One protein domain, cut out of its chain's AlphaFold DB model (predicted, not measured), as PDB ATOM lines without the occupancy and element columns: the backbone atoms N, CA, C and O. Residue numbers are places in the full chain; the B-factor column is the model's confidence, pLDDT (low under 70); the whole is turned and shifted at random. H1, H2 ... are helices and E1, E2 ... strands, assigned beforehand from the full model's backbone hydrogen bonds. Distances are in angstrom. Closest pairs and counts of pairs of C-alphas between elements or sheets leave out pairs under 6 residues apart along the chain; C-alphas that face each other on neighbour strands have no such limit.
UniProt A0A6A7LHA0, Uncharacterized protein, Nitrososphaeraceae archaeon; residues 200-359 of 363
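Overview. This is residues 200 to 359 of the 363 residues of an uncharacterized protein of Nitrososphaeraceae archaeon (UniProt A0A6A7LHA0). Three helices, H2, H4 and H6, make an up-and-down bundle, each running against the one before it; H2 and the long, kinked H4 spread apart beyond it, and H3 spans from the end of H2 to the beginning of H4. A small twisted sheet with H1 sits at the opposite end of the long axis from H3, and residues 345 to 358 of H7 stick out sideways as an arm. The printed part has 160 residues, with three named strands and seven named helices in the order E1 H1 E2 E3 H2 H3 H4 H5 H6 H7; the sheet, E1 E2 E3, is antiparallel, and the class is mostly helix. The whole is loose, with a radius of gyration of the C-alphas of 20.2 A and spans of 63 by 37 by 32 A.

Along the chain. E1, residues 206 to 211, begins at C-alpha 206 (175.550, 135.165, 156.344). H1 is residues 213 to 216, E2 224 to 229 and E3 233 to 236. H2, residues 237 to 257, is 30.4 A long, and H3, residues 262 to 277, is 22.4 A. H4, residues 283 to 317, is 50.4 A long, beginning at C-alpha 283 (174.002, 92.828, 135.166). H5 is residues 320 to 323, and H6, residues 326 to 338, is 18.3 A long. H7, residues 340 to 358, is 27.3 A long and ends at C-alpha 358 (148.009, 107.072, 162.275).

Arrangement. H4 is the hub, touching five helices, with a kink of 31 degrees near residue 305. Its residues 298 to 313 touch H2, closest at the C-alphas of Gly 243 and Pro 306, 4.1 A, at a shallow tilt of 33 degrees, only just short of steep, opposite ways. Its residues 305 to 317 touch H6, closest at the C-alphas of Ala 309 and Ser 333, 4.4 A. H2 and H6 touch, with the C-alphas of Gly 246 and Gly 337 closest at 4.3 A. H3 touches H4 with residues 271 to 276, closest at the C-alphas of Leu 275 and Leu 286, 6.9 A, at a steep tilt of 56 degrees. H7 touches H4 about perpendicular, at 88 degrees, with the C-alphas of Ser 305 and Thr 340 closest at 6.0 A. H5 and H4 only just touch, only at the corner, closest at the C-alphas of Ser 317 and Ala 323, 4.5 A. H1, H2 and H4 only graze the strongly twisted sheet. In it N 209 and O 226 of E1 and E2 are 3.0 A apart, within hydrogen-bond range, as are N 227 and O 235 of the hairpin E2 and E3, at 2.7 A. Every O i to N i+4 pair is within hydrogen-bond range in H2, H3, H6 and H7, and 29 of 31 in H4; H1 and H5 are too short for such a pair.

Size, cuts and confidence. The farthest C-alphas, of Asn 214 and Thr 281, are 63.6 A apart. The printed part has no cut, and no link is long. Mean pLDDT of the printed part is 82.4, and residues 213 to 222, 258 to 260, 323 to 324 and 358 to 359 are under 70.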
ATOM      1  N   ILE A 200     184.653 137.391 155.986       84.25
ATOM      2  CA  ILE A 200     183.803 137.407 154.797       84.25
ATOM      3  C   ILE A 200     182.386 137.719 155.256       84.25
ATOM      4  O   ILE A 200     181.813 136.963 156.026       84.25
ATOM      5  N   GLY A 201     181.784 138.808 154.778       77.06
ATOM      6  CA  GLY A 201     180.396 139.133 155.130       77.06
ATOM      7  C   GLY A 201     180.208 139.592 156.581       77.06
ATOM      8  O   GLY A 201     179.190 139.282 157.197       77.06
ATOM      9  N   LYS A 202     181.162 140.342 157.143       80.12
ATOM     10  CA  LYS A 202     180.965 141.050 158.419       80.12
ATOM     11  C   LYS A 202     179.729 141.957 158.319       80.12
ATOM     12  O   LYS A 202     179.621 142.746 157.383       80.12
ATOM     13  N   GLY A 203     178.778 141.809 159.241       73.56
ATOM     14  CA  GLY A 203     177.498 142.537 159.219       73.56
ATOM     15  C   GLY A 203     176.466 142.042 158.192       73.56
ATOM     16  O   GLY A 203     175.386 142.618 158.091       73.56
ATOM     17  N   SER A 204     176.765 140.977 157.441       79.50
ATOM     18  CA  SER A 204     175.808 140.300 156.554       79.50
ATOM     19  C   SER A 204     174.982 139.266 157.335       79.50
ATOM     20  O   SER A 204     175.492 138.692 158.300       79.50
ATOM     21  N   PRO A 205     173.747 138.933 156.898       82.50
ATOM     22  CA  PRO A 205     172.990 137.809 157.452       82.50
ATOM     23  C   PRO A 205     173.729 136.473 157.360       82.50
ATOM     24  O   PRO A 205     173.393 135.541 158.079       82.50
ATOM     25  N   ILE A 206     174.688 136.341 156.443       84.75
ATOM     26  CA  ILE A 206     175.550 135.165 156.344       84.75
ATOM     27  C   ILE A 206     176.984 135.647 156.174       84.75
ATOM     28  O   ILE A 206     177.277 136.384 155.228       84.75
ATOM     29  N   GLY A 207     177.866 135.217 157.074       86.81
ATOM     30  CA  GLY A 207     179.267 135.613 157.044       86.81
ATOM     31  C   GLY A 207     180.172 134.750 157.916       86.81
ATOM     32  O   GLY A 207     179.724 134.063 158.828       86.81
ATOM     33  N   LEU A 208     181.464 134.799 157.621       89.56
ATOM     34  CA  LEU A 208     182.554 134.243 158.403       89.56
ATOM     35  C   LEU A 208     183.276 135.398 159.094       89.56
ATOM     36  O   LEU A 208     183.944 136.187 158.433       89.56
ATOM     37  N   THR A 209     183.120 135.519 160.406       89.00
ATOM     38  CA  THR A 209     183.620 136.663 161.178       89.00
ATOM     39  C   THR A 209     184.345 136.168 162.417       89.00
ATOM     40  O   THR A 209     184.095 135.057 162.893       89.00
ATOM     41  N   LYS A 210     185.251 136.980 162.946       88.12
ATOM     42  CA  LYS A 210     185.737 136.817 164.307       88.12
ATOM     43  C   LYS A 210     184.737 137.479 165.244       88.12
ATOM     44  O   LYS A 210     184.129 138.491 164.896       88.12
ATOM     45  N   VAL A 211     184.518 136.863 166.397       83.31
ATOM     46  CA  VAL A 211     183.711 137.447 167.468       83.31
ATOM     47  C   VAL A 211     184.520 137.415 168.753       83.31
ATOM     48  O   VAL A 211     185.143 136.398 169.076       83.31
ATOM     49  N   ASP A 212     184.482 138.535 169.471       71.38
ATOM     50  CA  ASP A 212     185.075 138.672 170.795       71.38
ATOM     51  C   ASP A 212     184.395 137.717 171.781       71.38
ATOM     52  O   ASP A 212     183.166 137.595 171.818       71.38
ATOM     53  N   ALA A 213     185.193 137.111 172.658       62.41
ATOM     54  CA  ALA A 213     184.773 136.204 173.732       62.41
ATOM     55  C   ALA A 213     183.508 136.642 174.492       62.41
ATOM     56  O   ALA A 213     182.651 135.839 174.854       62.41
ATOM     57  N   ASN A 214     183.388 137.952 174.719       58.97
ATOM     58  CA  ASN A 214     182.332 138.541 175.530       58.97
ATOM     59  C   ASN A 214     180.943 138.455 174.877       58.97
ATOM     60  O   ASN A 214     179.944 138.554 175.584       58.97
ATOM     61  N   GLN A 215     180.856 138.281 173.553       57.94
ATOM     62  CA  GLN A 215     179.576 138.228 172.836       57.94
ATOM     63  C   GLN A 215     179.029 136.806 172.674       57.94
ATOM     64  O   GLN A 215     177.822 136.635 172.525       57.94
ATOM     65  N   THR A 216     179.881 135.779 172.719       55.97
ATOM     66  CA  THR A 216     179.444 134.383 172.543       55.97
ATOM     67  C   THR A 216     179.033 133.711 173.852       55.97
ATOM     68  O   THR A 216     178.499 132.605 173.816       55.97
ATOM     69  N   GLY A 217     179.272 134.348 175.008       55.44
ATOM     70  CA  GLY A 217     179.076 133.727 176.324       55.44
ATOM     71  C   GLY A 217     180.053 132.574 176.600       55.44
ATOM     72  O   GLY A 217     179.887 131.847 177.576       55.44
ATOM     73  N   ILE A 218     181.063 132.401 175.741       57.97
ATOM     74  CA  ILE A 218     182.110 131.392 175.858       57.97
ATOM     75  C   ILE A 218     183.367 132.124 176.331       57.97
ATOM     76  O   ILE A 218     183.930 132.925 175.591       57.97
ATOM     77  N   GLU A 219     183.821 131.838 177.554       53.38
ATOM     78  CA  GLU A 219     185.025 132.418 178.174       53.38
ATOM     79  C   GLU A 219     186.321 131.968 177.464       53.38
ATOM     80  O   GLU A 219     187.129 131.214 177.999       53.38
ATOM     81  N   SER A 220     186.524 132.384 176.217       55.84
ATOM     82  CA  SER A 220     187.743 132.113 175.448       55.84
ATOM     83  C   SER A 220     188.488 133.418 175.237       55.84
ATOM     84  O   SER A 220     188.011 134.260 174.502       55.84
ATOM     85  N   SER A 221     189.664 133.603 175.832       55.78
ATOM     86  CA  SER A 221     190.443 134.856 175.785       55.78
ATOM     87  C   SER A 221     190.992 135.253 174.399       55.78
ATOM     88  O   SER A 221     191.881 136.093 174.321       55.78
ATOM     89  N   SER A 222     190.532 134.623 173.319       66.69
ATOM     90  CA  SER A 222     191.026 134.811 171.957       66.69
ATOM     91  C   SER A 222     189.872 134.926 170.973       66.69
ATOM     92  O   SER A 222     188.934 134.128 171.056       66.69
ATOM     93  N   ASP A 223     190.002 135.832 170.004       77.19
ATOM     94  CA  ASP A 223     189.118 135.950 168.847       77.19
ATOM     95  C   ASP A 223     188.791 134.581 168.265       77.19
ATOM     96  O   ASP A 223     189.667 133.834 167.810       77.19
ATOM     97  N   GLN A 224     187.506 134.248 168.267       85.00
ATOM     98  CA  GLN A 224     187.051 132.982 167.741       85.00
ATOM     99  C   GLN A 224     186.397 133.182 166.384       85.00
ATOM    100  O   GLN A 224     185.492 133.997 166.219       85.00
ATOM    101  N   TRP A 225     186.811 132.373 165.411       90.44
ATOM    102  CA  TRP A 225     186.127 132.320 164.131       90.44
ATOM    103  C   TRP A 225     184.760 131.641 164.253       90.44
ATOM    104  O   TRP A 225     184.648 130.474 164.660       90.44
ATOM    105  N   VAL A 226     183.728 132.360 163.825       91.31
ATOM    106  CA  VAL A 226     182.339 131.910 163.830       91.31
ATOM    107  C   VAL A 226     181.680 132.155 162.477       91.31
ATOM    108  O   VAL A 226     182.008 133.078 161.731       91.31
ATOM    109  N   PHE A 227     180.721 131.298 162.163       90.75
ATOM    110  CA  PHE A 227     179.800 131.456 161.060       90.75
ATOM    111  C   PHE A 227     178.555 132.175 161.589       90.75
ATOM    112  O   PHE A 227     177.827 131.625 162.414       90.75
ATOM    113  N   ASN A 228     178.337 133.410 161.150       88.94
ATOM    114  CA  ASN A 228     177.139 134.182 161.451       88.94
ATOM    115  C   ASN A 228     176.013 133.749 160.505       88.94
ATOM    116  O   ASN A 228     176.190 133.764 159.285       88.94
ATOM    117  N   VAL A 229     174.870 133.367 161.069       87.50
ATOM    118  CA  VAL A 229     173.631 133.053 160.355       87.50
ATOM    119  C   VAL A 229     172.502 133.909 160.918       87.50
ATOM    120  O   VAL A 229     172.231 133.915 162.114       87.50
ATOM    121  N   GLY A 230     171.805 134.634 160.053       81.69
ATOM    122  CA  GLY A 230     170.683 135.492 160.423       81.69
ATOM    123  C   GLY A 230     171.050 136.721 161.261       81.69
ATOM    124  O   GLY A 230     170.139 137.409 161.700       81.69
ATOM    125  N   GLY A 231     172.336 137.014 161.487       77.31
ATOM    126  CA  GLY A 231     172.794 138.162 162.281       77.31
ATOM    127  C   GLY A 231     172.867 137.915 163.793       77.31
ATOM    128  O   GLY A 231     173.505 138.693 164.495       77.31
ATOM    129  N   GLU A 232     172.255 136.837 164.288       82.50
ATOM    130  CA  GLU A 232     172.142 136.541 165.726       82.50
ATOM    131  C   GLU A 232     172.664 135.145 166.099       82.50
ATOM    132  O   GLU A 232     172.988 134.897 167.261       82.50
ATOM    133  N   LEU A 233     172.773 134.222 165.135       85.56
ATOM    134  CA  LEU A 233     173.257 132.867 165.385       85.56
ATOM    135  C   LEU A 233     174.730 132.750 164.993       85.56
ATOM    136  O   LEU A 233     175.070 132.733 163.810       85.56
ATOM    137  N   TYR A 234     175.597 132.598 165.991       88.31
ATOM    138  CA  TYR A 234     177.037 132.424 165.803       88.31
ATOM    139  C   TYR A 234     177.434 130.967 166.010       88.31
ATOM    140  O   TYR A 234     177.464 130.475 167.135       88.31
ATOM    141  N   ILE A 235     177.753 130.270 164.923       90.50
ATOM    142  CA  ILE A 235     178.175 128.868 164.953       90.50
ATOM    143  C   ILE A 235     179.705 128.819 164.915       90.50
ATOM    144  O   ILE A 235     180.295 129.220 163.912       90.50
ATOM    145  N   PRO A 236     180.389 128.290 165.936       90.62
ATOM    146  CA  PRO A 236     181.836 128.123 165.891       90.62
ATOM    147  C   PRO A 236     182.312 127.302 164.689       90.62
ATOM    148  O   PRO A 236     181.805 126.202 164.457       90.62
ATOM    149  N   ILE A 237     183.349 127.762 163.972       91.31
ATOM    150  CA  ILE A 237     183.899 127.006 162.825       91.31
ATOM    151  C   ILE A 237     184.293 125.582 163.236       91.31
ATOM    152  O   ILE A 237     184.090 124.638 162.470       91.31
ATOM    153  N   TYR A 238     184.823 125.402 164.453       89.56
ATOM    154  CA  TYR A 238     185.255 124.086 164.920       89.56
ATOM    155  C   TYR A 238     184.116 123.055 164.889       89.56
ATOM    156  O   TYR A 238     184.376 121.896 164.590       89.56
ATOM    157  N   VAL A 239     182.859 123.450 165.133       91.81
ATOM    158  CA  VAL A 239     181.691 122.548 165.102       91.81
ATOM    159  C   VAL A 239     181.524 121.957 163.706       91.81
ATOM    160  O   VAL A 239     181.398 120.742 163.543       91.81
ATOM    161  N   VAL A 240     181.597 122.818 162.689       92.69
ATOM    162  CA  VAL A 240     181.493 122.430 161.278       92.69
ATOM    163  C   VAL A 240     182.679 121.554 160.878       92.69
ATOM    164  O   VAL A 240     182.489 120.509 160.257       92.69
ATOM    165  N   VAL A 241     183.896 121.938 161.277       93.12
ATOM    166  CA  VAL A 241     185.130 121.186 160.998       93.12
ATOM    167  C   VAL A 241     185.085 119.789 161.619       93.12
ATOM    168  O   VAL A 241     185.323 118.807 160.919       93.12
ATOM    169  N   PHE A 242     184.736 119.669 162.901       92.56
ATOM    170  CA  PHE A 242     184.652 118.376 163.580       92.56
ATOM    171  C   PHE A 242     183.525 117.504 163.030       92.56
ATOM    172  O   PHE A 242     183.732 116.301 162.869       92.56
ATOM    173  N   GLY A 243     182.378 118.089 162.679       93.25
ATOM    174  CA  GLY A 243     181.311 117.372 161.982       93.25
ATOM    175  C   GLY A 243     181.784 116.820 160.635       93.25
ATOM    176  O   GLY A 243     181.604 115.640 160.348       93.25
ATOM    177  N   LEU A 244     182.479 117.635 159.837       94.12
ATOM    178  CA  LEU A 244     183.024 117.231 158.541       94.12
ATOM    179  C   LEU A 244     184.081 116.120 158.677       94.12
ATOM    180  O   LEU A 244     184.025 115.129 157.944       94.12
ATOM    181  N   ILE A 245     185.005 116.239 159.637       93.75
ATOM    182  CA  ILE A 245     186.008 115.203 159.934       93.75
ATOM    183  C   ILE A 245     185.324 113.908 160.397       93.75
ATOM    184  O   ILE A 245     185.667 112.835 159.901       93.75
ATOM    185  N   GLY A 246     184.342 113.991 161.299       90.94
ATOM    186  CA  GLY A 246     183.579 112.834 161.778       90.94
ATOM    187  C   GLY A 246     182.861 112.106 160.638       90.94
ATOM    188  O   GLY A 246     182.999 110.890 160.490       90.94
ATOM    189  N   GLY A 247     182.177 112.849 159.764       92.31
ATOM    190  CA  GLY A 247     181.514 112.303 158.578       92.31
ATOM    191  C   GLY A 247     182.477 111.674 157.576       92.31
ATOM    192  O   GLY A 247     182.169 110.634 156.985       92.31
ATOM    193  N   TYR A 248     183.661 112.264 157.407       93.62
ATOM    194  CA  TYR A 248     184.707 111.703 156.561       93.62
ATOM    195  C   TYR A 248     185.295 110.413 157.145       93.62
ATOM    196  O   TYR A 248     185.401 109.416 156.432       93.62
ATOM    197  N   LEU A 249     185.604 110.375 158.445       92.31
ATOM    198  CA  LEU A 249     186.079 109.161 159.115       92.31
ATOM    199  C   LEU A 249     185.049 108.035 159.050       92.31
ATOM    200  O   LEU A 249     185.418 106.892 158.791       92.31
ATOM    201  N   ARG A 250     183.759 108.350 159.203       91.19
ATOM    202  CA  ARG A 250     182.668 107.387 158.996       91.19
ATOM    203  C   ARG A 250     182.697 106.806 157.581       91.19
ATOM    204  O   ARG A 250     182.574 105.594 157.412       91.19
ATOM    205  N   TYR A 251     182.875 107.649 156.563       90.38
ATOM    206  CA  TYR A 251     183.023 107.199 155.176       90.38
ATOM    207  C   TYR A 251     184.240 106.276 154.996       90.38
ATOM    208  O   TYR A 251     184.108 105.200 154.405       90.38
ATOM    209  N   LEU A 252     185.403 106.648 155.540       89.56
ATOM    210  CA  LEU A 252     186.609 105.815 155.484       89.56
ATOM    211  C   LEU A 252     186.410 104.476 156.190       89.56
ATOM    212  O   LEU A 252     186.773 103.433 155.648       89.56
ATOM    213  N   TYR A 253     185.783 104.496 157.367       87.62
ATOM    214  CA  TYR A 253     185.479 103.303 158.142       87.62
ATOM    215  C   TYR A 253     184.580 102.348 157.351       87.62
ATOM    216  O   TYR A 253     184.951 101.191 157.145       87.62
ATOM    217  N   LYS A 254     183.460 102.853 156.816       84.25
ATOM    218  CA  LYS A 254     182.538 102.080 155.972       84.25
ATOM    219  C   LYS A 254     183.250 101.484 154.756       84.25
ATOM    220  O   LYS A 254     183.102 100.299 154.483       84.25
ATOM    221  N   THR A 255     184.061 102.284 154.064       82.12
ATOM    222  CA  THR A 255     184.805 101.839 152.875       82.12
ATOM    223  C   THR A 255     185.828 100.754 153.230       82.12
ATOM    224  O   THR A 255     185.931  99.749 152.536       82.12
ATOM    225  N   SER A 256     186.531 100.891 154.358       81.62
ATOM    226  CA  SER A 256     187.523  99.904 154.811       81.62
ATOM    227  C   SER A 256     186.909  98.554 155.205       81.62
ATOM    228  O   SER A 256     187.539  97.510 155.040       81.62
ATOM    229  N   ARG A 257     185.670  98.569 155.711       78.94
ATOM    230  CA  ARG A 257     184.956  97.384 156.200       78.94
ATOM    231  C   ARG A 257     184.019  96.742 155.194       78.94
ATOM    232  O   ARG A 257     183.529  95.649 155.453       78.94
ATOM    233  N   LEU A 258     183.822  97.354 154.033       68.31
ATOM    234  CA  LEU A 258     182.918  96.865 152.991       68.31
ATOM    235  C   LEU A 258     183.254  95.443 152.502       68.31
ATOM    236  O   LEU A 258     182.389  94.741 151.988       68.31
ATOM    237  N   LEU A 259     184.504  95.007 152.689       61.03
ATOM    238  CA  LEU A 259     184.974  93.660 152.351       61.03
ATOM    239  C   LEU A 259     184.837  92.636 153.491       61.03
ATOM    240  O   LEU A 259     184.994  91.445 153.242       61.03
ATOM    241  N   ILE A 260     184.586  93.082 154.724       69.25
ATOM    242  CA  ILE A 260     184.658  92.254 155.941       69.25
ATOM    243  C   ILE A 260     183.292  92.153 156.634       69.25
ATOM    244  O   ILE A 260     183.001  91.140 157.260       69.25
ATOM    245  N   ASP A 261     182.456  93.185 156.529       74.00
ATOM    246  CA  ASP A 261     181.219  93.304 157.300       74.00
ATOM    247  C   ASP A 261     180.023  92.630 156.599       74.00
ATOM    248  O   ASP A 261     179.633  93.005 155.486       74.00
ATOM    249  N   GLU A 262     179.439  91.616 157.245       76.19
ATOM    250  CA  GLU A 262     178.304  90.861 156.704       76.19
ATOM    251  C   GLU A 262     177.027  91.705 156.599       76.19
ATOM    252  O   GLU A 262     176.250  91.507 155.659       76.19
ATOM    253  N   ASP A 263     176.829  92.684 157.486       77.44
ATOM    254  CA  ASP A 263     175.629  93.526 157.486       77.44
ATOM    255  C   ASP A 263     175.610  94.462 156.273       77.44
ATOM    256  O   ASP A 263     174.589  94.595 155.588       77.44
ATOM    257  N   LEU A 264     176.765  95.044 155.929       72.56
ATOM    258  CA  LEU A 264     176.925  95.850 154.713       72.56
ATOM    259  C   LEU A 264     176.725  95.003 153.450       72.56
ATOM    260  O   LEU A 264     176.135  95.467 152.468       72.56
ATOM    261  N   ARG A 265     177.175  93.742 153.470       75.69
ATOM    262  CA  ARG A 265     176.958  92.815 152.353       75.69
ATOM    263  C   ARG A 265     175.476  92.488 152.185       75.69
ATOM    264  O   ARG A 265     174.979  92.503 151.060       75.69
ATOM    265  N   LYS A 266     174.762  92.263 153.288       83.06
ATOM    266  CA  LYS A 266     173.319  92.007 153.291       83.06
ATOM    267  C   LYS A 266     172.526  93.206 152.769       83.06
ATOM    268  O   LYS A 266     171.659  93.029 151.920       83.06
ATOM    269  N   GLU A 267     172.872  94.425 153.184       78.50
ATOM    270  CA  GLU A 267     172.238  95.649 152.673       78.50
ATOM    271  C   GLU A 267     172.426  95.792 151.151       78.50
ATOM    272  O   GLU A 267     171.484  96.106 150.417       78.50
ATOM    273  N   LYS A 268     173.631  95.490 150.652       79.12
ATOM    274  CA  LYS A 268     173.935  95.478 149.216       79.12
ATOM    275  C   LYS A 268     173.130  94.419 148.461       79.12
ATOM    276  O   LYS A 268     172.637  94.685 147.363       79.12
ATOM    277  N   GLU A 269     172.981  93.229 149.033       83.88
ATOM    278  CA  GLU A 269     172.167  92.154 148.461       83.88
ATOM    279  C   GLU A 269     170.674  92.506 148.430       83.88
ATOM    280  O   GLU A 269     170.013  92.253 147.424       83.88
ATOM    281  N   ASP A 270     170.138  93.131 149.476       86.50
ATOM    282  CA  ASP A 270     168.730  93.533 149.529       86.50
ATOM    283  C   ASP A 270     168.419  94.652 148.528       86.50
ATOM    284  O   ASP A 270     167.401  94.608 147.832       86.50
ATOM    285  N   MET A 271     169.343  95.598 148.350       82.38
ATOM    286  CA  MET A 271     169.242  96.619 147.305       82.38
ATOM    287  C   MET A 271     169.300  96.006 145.901       82.38
ATOM    288  O   MET A 271     168.529  96.385 145.018       82.38
ATOM    289  N   LYS A 272     170.161  95.000 145.702       84.75
ATOM    290  CA  LYS A 272     170.221  94.233 144.454       84.75
ATOM    291  C   LYS A 272     168.892  93.526 144.169       84.75
ATOM    292  O   LYS A 272     168.401  93.605 143.047       84.75
ATOM    293  N   LYS A 273     168.283  92.877 145.170       88.50
ATOM    294  CA  LYS A 273     166.958  92.237 145.037       88.50
ATOM    295  C   LYS A 273     165.876  93.251 144.669       88.50
ATOM    296  O   LYS A 273     165.071  92.973 143.787       88.50
ATOM    297  N   TYR A 274     165.879  94.425 145.302       85.12
ATOM    298  CA  TYR A 274     164.928  95.497 145.006       85.12
ATOM    299  C   TYR A 274     165.021  95.974 143.549       85.12
ATOM    300  O   TYR A 274     164.002  96.103 142.876       85.12
ATOM    301  N   LEU A 275     166.234  96.176 143.031       84.00
ATOM    302  CA  LEU A 275     166.443  96.589 141.639       84.00
ATOM    303  C   LEU A 275     166.030  95.501 140.633       84.00
ATOM    304  O   LEU A 275     165.429  95.814 139.607       84.00
ATOM    305  N   ILE A 276     166.282  94.225 140.946       86.56
ATOM    306  CA  ILE A 276     165.799  93.095 140.134       86.56
ATOM    307  C   ILE A 276     164.264  93.070 140.113       86.56
ATOM    308  O   ILE A 276     163.667  92.872 139.056       86.56
ATOM    309  N   ALA A 277     163.611  93.328 141.251       86.38
ATOM    310  CA  ALA A 277     162.152  93.403 141.338       86.38
ATOM    311  C   ALA A 277     161.556  94.557 140.508       86.38
ATOM    312  O   ALA A 277     160.409  94.465 140.078       86.38
ATOM    313  N   GLN A 278     162.330  95.611 140.225       85.38
ATOM    314  CA  GLN A 278     161.947  96.685 139.300       85.38
ATOM    315  C   GLN A 278     162.139  96.328 137.812       85.38
ATOM    316  O   GLN A 278     161.925  97.176 136.948       85.38
ATOM    317  N   GLY A 279     162.527  95.088 137.491       83.69
ATOM    318  CA  GLY A 279     162.662  94.603 136.114       83.69
ATOM    319  C   GLY A 279     164.025  94.871 135.472       83.69
ATOM    320  O   GLY A 279     164.178  94.669 134.268       83.69
ATOM    321  N   ILE A 280     165.027  95.297 136.247       81.50
ATOM    322  CA  ILE A 280     166.396  95.488 135.754       81.50
ATOM    323  C   ILE A 280     167.108  94.130 135.768       81.50
ATOM    324  O   ILE A 280     167.487  93.623 136.825       81.50
ATOM    325  N   THR A 281     167.270  93.527 134.591       79.81
ATOM    326  CA  THR A 281     167.872  92.191 134.428       79.81
ATOM    327  C   THR A 281     169.292  92.223 133.866       79.81
ATOM    328  O   THR A 281     170.034  91.256 134.046       79.81
ATOM    329  N   ASP A 282     169.705  93.328 133.236       85.12
ATOM    330  CA  ASP A 282     171.079  93.501 132.763       85.12
ATOM    331  C   ASP A 282     172.023  93.711 133.957       85.12
ATOM    332  O   ASP A 282     171.887  94.657 134.736       85.12
ATOM    333  N   VAL A 283     173.001  92.815 134.093       79.94
ATOM    334  CA  VAL A 283     174.002  92.828 135.166       79.94
ATOM    335  C   VAL A 283     174.804  94.131 135.165       79.94
ATOM    336  O   VAL A 283     175.187  94.616 136.234       79.94
ATOM    337  N   THR A 284     175.050  94.716 133.990       76.81
ATOM    338  CA  THR A 284     175.807  95.965 133.867       76.81
ATOM    339  C   THR A 284     174.993  97.169 134.345       76.81
ATOM    340  O   THR A 284     175.489  97.924 135.183       76.81
ATOM    341  N   ASP A 285     173.728  97.293 133.923       79.19
ATOM    342  CA  ASP A 285     172.815  98.358 134.379       79.19
ATOM    343  C   ASP A 285     172.522  98.244 135.885       79.19
ATOM    344  O   ASP A 285     172.568  99.229 136.625       79.19
ATOM    345  N   LEU A 286     172.325  97.017 136.378       80.44
ATOM    346  CA  LEU A 286     172.127  96.730 137.799       80.44
ATOM    347  C   LEU A 286     173.319  97.191 138.647       80.44
ATOM    348  O   LEU A 286     173.144  97.840 139.680       80.44
ATOM    349  N   THR A 287     174.537  96.865 138.207       76.81
ATOM    350  CA  THR A 287     175.772  97.233 138.911       76.81
ATOM    351  C   THR A 287     175.968  98.746 138.900       76.81
ATOM    352  O   THR A 287     176.257  99.332 139.942       76.81
ATOM    353  N   GLN A 288     175.744  99.393 137.754       78.50
ATOM    354  CA  GLN A 288     175.886 100.839 137.614       78.50
ATOM    355  C   GLN A 288     174.911 101.597 138.525       78.50
ATOM    356  O   GLN A 288     175.324 102.504 139.250       78.50
ATOM    357  N   ARG A 289     173.633 101.200 138.549       81.38
ATOM    358  CA  ARG A 289     172.622 101.811 139.426       81.38
ATOM    359  C   ARG A 289     172.940 101.607 140.899       81.38
ATOM    360  O   ARG A 289     172.799 102.541 141.684       81.38
ATOM    361  N   LEU A 290     173.402 100.418 141.280       81.12
ATOM    362  CA  LEU A 290     173.771 100.139 142.665       81.12
ATOM    363  C   LEU A 290     174.932 101.032 143.123       81.12
ATOM    364  O   LEU A 290     174.841 101.653 144.180       81.12
ATOM    365  N   ILE A 291     175.979 101.169 142.302       79.56
ATOM    366  CA  ILE A 291     177.110 102.052 142.614       79.56
ATOM    367  C   ILE A 291     176.669 103.519 142.653       79.56
ATOM    368  O   ILE A 291     177.128 104.275 143.512       79.56
ATOM    369  N   PHE A 292     175.766 103.929 141.759       83.12
ATOM    370  CA  PHE A 292     175.187 105.270 141.762       83.12
ATOM    371  C   PHE A 292     174.484 105.578 143.089       83.12
ATOM    372  O   PHE A 292     174.801 106.581 143.729       83.12
ATOM    373  N   PHE A 293     173.578 104.704 143.539       83.12
ATOM    374  CA  PHE A 293     172.842 104.891 144.794       83.12
ATOM    375  C   PHE A 293     173.762 104.901 146.011       83.12
ATOM    376  O   PHE A 293     173.628 105.762 146.880       83.12
ATOM    377  N   GLU A 294     174.719 103.977 146.065       83.25
ATOM    378  CA  GLU A 294     175.709 103.921 147.138       83.25
ATOM    379  C   GLU A 294     176.562 105.198 147.182       83.25
ATOM    380  O   GLU A 294     176.794 105.770 148.251       83.25
ATOM    381  N   SER A 295     176.956 105.695 146.007       84.44
ATOM    382  CA  SER A 295     177.723 106.930 145.868       84.44
ATOM    383  C   SER A 295     176.949 108.151 146.332       84.44
ATOM    384  O   SER A 295     177.452 108.916 147.157       84.44
ATOM    385  N   LEU A 296     175.714 108.294 145.857       87.25
ATOM    386  CA  LEU A 296     174.826 109.382 146.238       87.25
ATOM    387  C   LEU A 296     174.527 109.365 147.740       87.25
ATOM    388  O   LEU A 296     174.549 110.416 148.378       87.25
ATOM    389  N   ARG A 297     174.299 108.180 148.321       87.69
ATOM    390  CA  ARG A 297     174.038 108.028 149.755       87.69
ATOM    391  C   ARG A 297     175.207 108.515 150.596       87.69
ATOM    392  O   ARG A 297     174.975 109.277 151.530       87.69
ATOM    393  N   ASP A 298     176.440 108.107 150.300       86.75
ATOM    394  CA  ASP A 298     177.549 108.543 151.157       86.75
ATOM    395  C   ASP A 298     177.876 110.021 150.952       86.75
ATOM    396  O   ASP A 298     178.260 110.672 151.917       86.75
ATOM    397  N   VAL A 299     177.662 110.576 149.751       88.31
ATOM    398  CA  VAL A 299     177.753 112.027 149.519       88.31
ATOM    399  C   VAL A 299     176.704 112.767 150.353       88.31
ATOM    400  O   VAL A 299     177.040 113.712 151.062       88.31
ATOM    401  N   ALA A 300     175.450 112.312 150.337       90.94
ATOM    402  CA  ALA A 300     174.381 112.909 151.132       90.94
ATOM    403  C   ALA A 300     174.683 112.830 152.636       90.94
ATOM    404  O   ALA A 300     174.613 113.838 153.335       90.94
ATOM    405  N   LEU A 301     175.087 111.659 153.138       89.31
ATOM    406  CA  LEU A 301     175.448 111.484 154.546       89.31
ATOM    407  C   LEU A 301     176.720 112.253 154.925       89.31
ATOM    408  O   LEU A 301     176.932 112.543 156.103       89.31
ATOM    409  N   PHE A 302     177.618 112.514 153.975       90.62
ATOM    410  CA  PHE A 302     178.807 113.334 154.187       90.62
ATOM    411  C   PHE A 302     178.422 114.801 154.406       90.62
ATOM    412  O   PHE A 302     178.809 115.369 155.421       90.62
ATOM    413  N   PHE A 303     177.587 115.383 153.538       90.75
ATOM    414  CA  PHE A 303     177.107 116.765 153.702       90.75
ATOM    415  C   PHE A 303     176.132 116.942 154.871       90.75
ATOM    416  O   PHE A 303     176.095 118.005 155.486       90.75
ATOM    417  N   LEU A 304     175.370 115.902 155.218       93.44
ATOM    418  CA  LEU A 304     174.473 115.932 156.374       93.44
ATOM    419  C   LEU A 304     175.234 115.947 157.706       93.44
ATOM    420  O   LEU A 304     174.735 116.470 158.695       93.44
ATOM    421  N   SER A 305     176.441 115.384 157.729       94.62
ATOM    422  CA  SER A 305     177.270 115.248 158.925       94.62
ATOM    423  C   SER A 305     177.576 116.585 159.631       94.62
ATOM    424  O   SER A 305     177.230 116.712 160.807       94.62
ATOM    425  N   PRO A 306     178.120 117.625 158.960       93.81
ATOM    426  CA  PRO A 306     178.329 118.930 159.587       93.81
ATOM    427  C   PRO A 306     177.018 119.627 159.973       93.81
ATOM    428  O   PRO A 306     176.975 120.285 161.005       93.81
ATOM    429  N   ILE A 307     175.934 119.459 159.207       93.44
ATOM    430  CA  ILE A 307     174.621 120.033 159.557       93.44
ATOM    431  C   ILE A 307     174.118 119.424 160.868       93.44
ATOM    432  O   ILE A 307     173.651 120.133 161.754       93.44
ATOM    433  N   LEU A 308     174.249 118.107 161.012       92.69
ATOM    434  CA  LEU A 308     173.857 117.411 162.227       92.69
ATOM    435  C   LEU A 308     174.720 117.825 163.421       92.69
ATOM    436  O   LEU A 308     174.183 118.003 164.509       92.69
ATOM    437  N   ALA A 309     176.018 118.051 163.207       92.81
ATOM    438  CA  ALA A 309     176.901 118.603 164.228       92.81
ATOM    439  C   ALA A 309     176.451 119.991 164.695       92.81
ATOM    440  O   ALA A 309     176.412 120.230 165.897       92.81
ATOM    441  N   VAL A 310     176.025 120.865 163.777       92.25
ATOM    442  CA  VAL A 310     175.445 122.173 164.123       92.25
ATOM    443  C   VAL A 310     174.159 122.021 164.934       92.25
ATOM    444  O   VAL A 310     173.995 122.706 165.937       92.25
ATOM    445  N   VAL A 311     173.263 121.108 164.548       91.56
ATOM    446  CA  VAL A 311     172.020 120.855 165.299       91.56
ATOM    447  C   VAL A 311     172.322 120.340 166.704       91.56
ATOM    448  O   VAL A 311     171.746 120.821 167.675       91.56
ATOM    449  N   VAL A 312     173.234 119.376 166.829       90.50
ATOM    450  CA  VAL A 312     173.647 118.813 168.119       90.50
ATOM    451  C   VAL A 312     174.297 119.886 168.985       90.50
ATOM    452  O   VAL A 312     173.906 120.050 170.136       90.50
ATOM    453  N   TRP A 313     175.229 120.658 168.426       89.94
ATOM    454  CA  TRP A 313     175.836 121.800 169.104       89.94
ATOM    455  C   TRP A 313     174.776 122.783 169.603       89.94
ATOM    456  O   TRP A 313     174.799 123.124 170.778       89.94
ATOM    457  N   PHE A 314     173.815 123.162 168.758       88.69
ATOM    458  CA  PHE A 314     172.747 124.088 169.126       88.69
ATOM    459  C   PHE A 314     171.881 123.548 170.270       88.69
ATOM    460  O   PHE A 314     171.521 124.292 171.172       88.69
ATOM    461  N   LEU A 315     171.558 122.251 170.277       88.62
ATOM    462  CA  LEU A 315     170.798 121.643 171.374       88.62
ATOM    463  C   LEU A 315     171.586 121.649 172.691       88.62
ATOM    464  O   LEU A 315     171.013 121.913 173.746       88.62
ATOM    465  N   PHE A 316     172.891 121.373 172.638       86.19
ATOM    466  CA  PHE A 316     173.747 121.345 173.825       86.19
ATOM    467  C   PHE A 316     174.164 122.734 174.310       86.19
ATOM    468  O   PHE A 316     174.380 122.903 175.506       86.19
ATOM    469  N   SER A 317     174.239 123.732 173.430       81.62
ATOM    470  CA  SER A 317     174.559 125.110 173.812       81.62
ATOM    471  C   SER A 317     173.449 125.753 174.643       81.62
ATOM    472  O   SER A 317     173.723 126.665 175.411       81.62
ATOM    473  N   GLN A 318     172.208 125.261 174.537       83.38
ATOM    474  CA  GLN A 318     171.100 125.668 175.413       83.38
ATOM    475  C   GLN A 318     171.189 125.043 176.815       83.38
ATOM    476  O   GLN A 318     170.415 125.401 177.700       83.38
ATOM    477  N   TRP A 319     172.096 124.083 177.033       83.62
ATOM    478  CA  TRP A 319     172.235 123.399 178.312       83.62
ATOM    479  C   TRP A 319     173.393 124.007 179.118       83.62
ATOM    480  O   TRP A 319     174.565 123.759 178.831       83.62
ATOM    481  N   GLU A 320     173.055 124.783 180.154       73.00
ATOM    482  CA  GLU A 320     174.000 125.535 181.008       73.00
ATOM    483  C   GLU A 320     175.265 124.772 181.458       73.00
ATOM    484  O   GLU A 320     176.341 125.368 181.416       73.00
ATOM    485  N   PRO A 321     175.227 123.473 181.832       73.06
ATOM    486  CA  PRO A 321     176.428 122.770 182.290       73.06
ATOM    487  C   PRO A 321     177.475 122.551 181.187       73.06
ATOM    488  O   PRO A 321     178.629 122.254 181.486       73.06
ATOM    489  N   ILE A 322     177.066 122.624 179.916       71.50
ATOM    490  CA  ILE A 322     177.877 122.244 178.749       71.50
ATOM    491  C   ILE A 322     178.211 123.464 177.881       71.50
ATOM    492  O   ILE A 322     179.241 123.467 177.205       71.50
ATOM    493  N   ALA A 323     177.388 124.516 177.944       66.25
ATOM    494  CA  ALA A 323     177.515 125.730 177.142       66.25
ATOM    495  C   ALA A 323     178.900 126.404 177.241       66.25
ATOM    496  O   ALA A 323     179.383 126.954 176.255       66.25
ATOM    497  N   GLY A 324     179.574 126.300 178.393       68.00
ATOM    498  CA  GLY A 324     180.878 126.927 178.634       68.00
ATOM    499  C   GLY A 324     182.110 126.117 178.212       68.00
ATOM    500  O   GLY A 324     183.222 126.610 178.373       68.00
ATOM    501  N   SER A 325     181.972 124.883 177.701       81.25
ATOM    502  CA  SER A 325     183.129 124.030 177.373       81.25
ATOM    503  C   SER A 325     183.250 123.740 175.870       81.25
ATOM    504  O   SER A 325     182.650 122.777 175.372       81.25
ATOM    505  N   PRO A 326     184.091 124.498 175.133       80.62
ATOM    506  CA  PRO A 326     184.350 124.261 173.711       80.62
ATOM    507  C   PRO A 326     184.793 122.827 173.405       80.62
ATOM    508  O   PRO A 326     184.402 122.257 172.390       80.62
ATOM    509  N   THR A 327     185.566 122.212 174.304       84.00
ATOM    510  CA  THR A 327     186.059 120.837 174.152       84.00
ATOM    511  C   THR A 327     184.924 119.817 174.168       84.00
ATOM    512  O   THR A 327     184.888 118.926 173.323       84.00
ATOM    513  N   ILE A 328     183.975 119.945 175.102       84.56
ATOM    514  CA  ILE A 328     182.835 119.021 175.196       84.56
ATOM    515  C   ILE A 328     181.952 119.161 173.950       84.56
ATOM    516  O   ILE A 328     181.584 118.163 173.328       84.56
ATOM    517  N   LEU A 329     181.680 120.398 173.529       84.12
ATOM    518  CA  LEU A 329     180.912 120.686 172.318       84.12
ATOM    519  C   LEU A 329     181.599 120.159 171.050       84.12
ATOM    520  O   LEU A 329     180.932 119.601 170.174       84.12
ATOM    521  N   ALA A 330     182.926 120.264 170.958       84.00
ATOM    522  CA  ALA A 330     183.711 119.691 169.867       84.00
ATOM    523  C   ALA A 330     183.607 118.158 169.821       84.00
ATOM    524  O   ALA A 330     183.402 117.591 168.746       84.00
ATOM    525  N   VAL A 331     183.675 117.486 170.976       87.00
ATOM    526  CA  VAL A 331     183.517 116.024 171.071       87.00
ATOM    527  C   VAL A 331     182.124 115.591 170.618       87.00
ATOM    528  O   VAL A 331     182.013 114.656 169.825       87.00
ATOM    529  N   PHE A 332     181.064 116.281 171.046       87.94
ATOM    530  CA  PHE A 332     179.704 115.978 170.586       87.94
ATOM    531  C   PHE A 332     179.521 116.236 169.088       87.94
ATOM    532  O   PHE A 332     178.915 115.416 168.394       87.94
ATOM    533  N   SER A 333     180.095 117.321 168.570       87.44
ATOM    534  CA  SER A 333     180.077 117.646 167.139       87.44
ATOM    535  C   SER A 333     180.763 116.550 166.320       87.44
ATOM    536  O   SER A 333     180.184 116.026 165.369       87.44
ATOM    537  N   PHE A 334     181.948 116.116 166.747       88.38
ATOM    538  CA  PHE A 334     182.674 115.005 166.137       88.38
ATOM    539  C   PHE A 334     181.884 113.689 166.200       88.38
ATOM    540  O   PHE A 334     181.713 113.013 165.183       88.38
ATOM    541  N   ALA A 335     181.364 113.343 167.383       89.12
ATOM    542  CA  ALA A 335     180.602 112.119 167.600       89.12
ATOM    543  C   ALA A 335     179.349 112.080 166.718       89.12
ATOM    544  O   ALA A 335     179.109 111.079 166.048       89.12
ATOM    545  N   SER A 336     178.598 113.182 166.640       87.62
ATOM    546  CA  SER A 336     177.416 113.293 165.776       87.62
ATOM    547  C   SER A 336     177.749 113.087 164.294       87.62
ATOM    548  O   SER A 336     176.973 112.476 163.547       87.62
ATOM    549  N   GLY A 337     178.938 113.527 163.872       82.38
ATOM    550  CA  GLY A 337     179.414 113.300 162.521       82.38
ATOM    551  C   GLY A 337     179.756 111.832 162.247       82.38
ATOM    552  O   GLY A 337     179.494 111.318 161.154       82.38
ATOM    553  N   LEU A 338     180.271 111.132 163.258       86.12
ATOM    554  CA  LEU A 338     180.592 109.710 163.191       86.12
ATOM    555  C   LEU A 338     179.329 108.833 163.174       86.12
ATOM    556  O   LEU A 338     179.242 107.927 162.349       86.12
ATOM    557  N   VAL A 339     178.329 109.146 164.008       90.31
ATOM    558  CA  VAL A 339     177.081 108.362 164.152       90.31
ATOM    559  C   VAL A 339     175.900 108.878 163.313       90.31
ATOM    560  O   VAL A 339     174.729 108.658 163.627       90.31
ATOM    561  N   THR A 340     176.171 109.620 162.234       86.75
ATOM    562  CA  THR A 340     175.103 110.216 161.406       86.75
ATOM    563  C   THR A 340     174.166 109.156 160.816       86.75
ATOM    564  O   THR A 340     172.971 109.407 160.685       86.75
ATOM    565  N   THR A 341     174.676 107.972 160.458       83.38
ATOM    566  CA  THR A 341     173.858 106.896 159.872       83.38
ATOM    567  C   THR A 341     172.825 106.395 160.876       83.38
ATOM    568  O   THR A 341     171.651 106.240 160.545       83.38
ATOM    569  N   GLU A 342     173.252 106.184 162.116       86.62
ATOM    570  CA  GLU A 342     172.433 105.730 163.232       86.62
ATOM    571  C   GLU A 342     171.363 106.768 163.557       86.62
ATOM    572  O   GLU A 342     170.196 106.414 163.714       86.62
ATOM    573  N   ILE A 343     171.731 108.054 163.570       81.62
ATOM    574  CA  ILE A 343     170.791 109.150 163.817       81.62
ATOM    575  C   ILE A 343     169.730 109.221 162.709       81.62
ATOM    576  O   ILE A 343     168.534 109.266 163.002       81.62
ATOM    577  N   VAL A 344     170.130 109.154 161.435       82.88
ATOM    578  CA  VAL A 344     169.187 109.147 160.302       82.88
ATOM    579  C   VAL A 344     168.259 107.933 160.361       82.88
ATOM    580  O   VAL A 344     167.049 108.066 160.164       82.88
ATOM    581  N   ASN A 345     168.798 106.755 160.670       84.44
ATOM    582  CA  ASN A 345     168.010 105.533 160.806       84.44
ATOM    583  C   ASN A 345     167.017 105.627 161.971       84.44
ATOM    584  O   ASN A 345     165.856 105.253 161.810       84.44
ATOM    585  N   ALA A 346     167.432 106.173 163.116       84.31
ATOM    586  CA  ALA A 346     166.563 106.387 164.268       84.31
ATOM    587  C   ALA A 346     165.404 107.339 163.933       84.31
ATOM    588  O   ALA A 346     164.246 107.009 164.198       84.31
ATOM    589  N   ILE A 347     165.687 108.469 163.273       82.31
ATOM    590  CA  ILE A 347     164.667 109.435 162.831       82.31
ATOM    591  C   ILE A 347     163.705 108.792 161.823       82.31
ATOM    592  O   ILE A 347     162.485 108.942 161.935       82.31
ATOM    593  N   SER A 348     164.230 108.037 160.854       84.00
ATOM    594  CA  SER A 348     163.426 107.329 159.852       84.00
ATOM    595  C   SER A 348     162.497 106.297 160.498       84.00
ATOM    596  O   SER A 348     161.298 106.273 160.217       84.00
ATOM    597  N   ASN A 349     163.019 105.490 161.425       86.12
ATOM    598  CA  ASN A 349     162.249 104.473 162.140       86.12
ATOM    599  C   ASN A 349     161.183 105.093 163.049       86.12
ATOM    600  O   ASN A 349     160.040 104.632 163.059       86.12
ATOM    601  N   PHE A 350     161.522 106.170 163.760       85.06
ATOM    602  CA  PHE A 350     160.570 106.932 164.563       85.06
ATOM    603  C   PHE A 350     159.432 107.493 163.701       85.06
ATOM    604  O   PHE A 350     158.257 107.329 164.029       85.06
ATOM    605  N   THR A 351     159.767 108.086 162.553       85.62
ATOM    606  CA  THR A 351     158.787 108.648 161.615       85.62
ATOM    607  C   THR A 351     157.865 107.565 161.056       85.62
ATOM    608  O   THR A 351     156.646 107.725 161.080       85.62
ATOM    609  N   LYS A 352     158.418 106.423 160.627       84.38
ATOM    610  CA  LYS A 352     157.635 105.271 160.146       84.38
ATOM    611  C   LYS A 352     156.702 104.717 161.221       84.38
ATOM    612  O   LYS A 352     155.537 104.469 160.933       84.38
ATOM    613  N   SER A 353     157.190 104.563 162.453       86.00
ATOM    614  CA  SER A 353     156.387 104.085 163.585       86.00
ATOM    615  C   SER A 353     155.205 105.016 163.872       86.00
ATOM    616  O   SER A 353     154.070 104.563 164.018       86.00
ATOM    617  N   ASN A 354     155.434 106.332 163.864       80.69
ATOM    618  CA  ASN A 354     154.378 107.313 164.113       80.69
ATOM    619  C   ASN A 354     153.386 107.454 162.950       80.69
ATOM    620  O   ASN A 354     152.190 107.621 163.192       80.69
ATOM    621  N   LEU A 355     153.843 107.350 161.699       77.88
ATOM    622  CA  LEU A 355     152.957 107.336 160.531       77.88
ATOM    623  C   LEU A 355     152.102 106.064 160.493       77.88
ATOM    624  O   LEU A 355     150.893 106.152 160.299       77.88
ATOM    625  N   SER A 356     152.699 104.899 160.771       76.75
ATOM    626  CA  SER A 356     151.986 103.617 160.821       76.75
ATOM    627  C   SER A 356     150.906 103.587 161.904       76.75
ATOM    628  O   SER A 356     149.859 102.977 161.695       76.75
ATOM    629  N   LYS A 357     151.131 104.251 163.047       70.94
ATOM    630  CA  LYS A 357     150.126 104.391 164.113       70.94
ATOM    631  C   LYS A 357     148.936 105.269 163.712       70.94
ATOM    632  O   LYS A 357     147.857 105.073 164.253       70.94
ATOM    633  N   ARG A 358     149.102 106.211 162.773       59.12
ATOM    634  CA  ARG A 358     148.009 107.072 162.275       59.12
ATOM    635  C   ARG A 358     147.151 106.420 161.190       59.12
ATOM    636  O   ARG A 358     146.017 106.838 161.005       59.12
ATOM    637  N   THR A 359     147.672 105.428 160.472       58.56
ATOM    638  CA  THR A 359     146.938 104.711 159.413       58.56
ATOM    639  C   THR A 359     146.196 103.468 159.901       58.56
ATOM    640  O   THR A 359     145.489 102.846 159.112       58.56
TER     641      THR A 359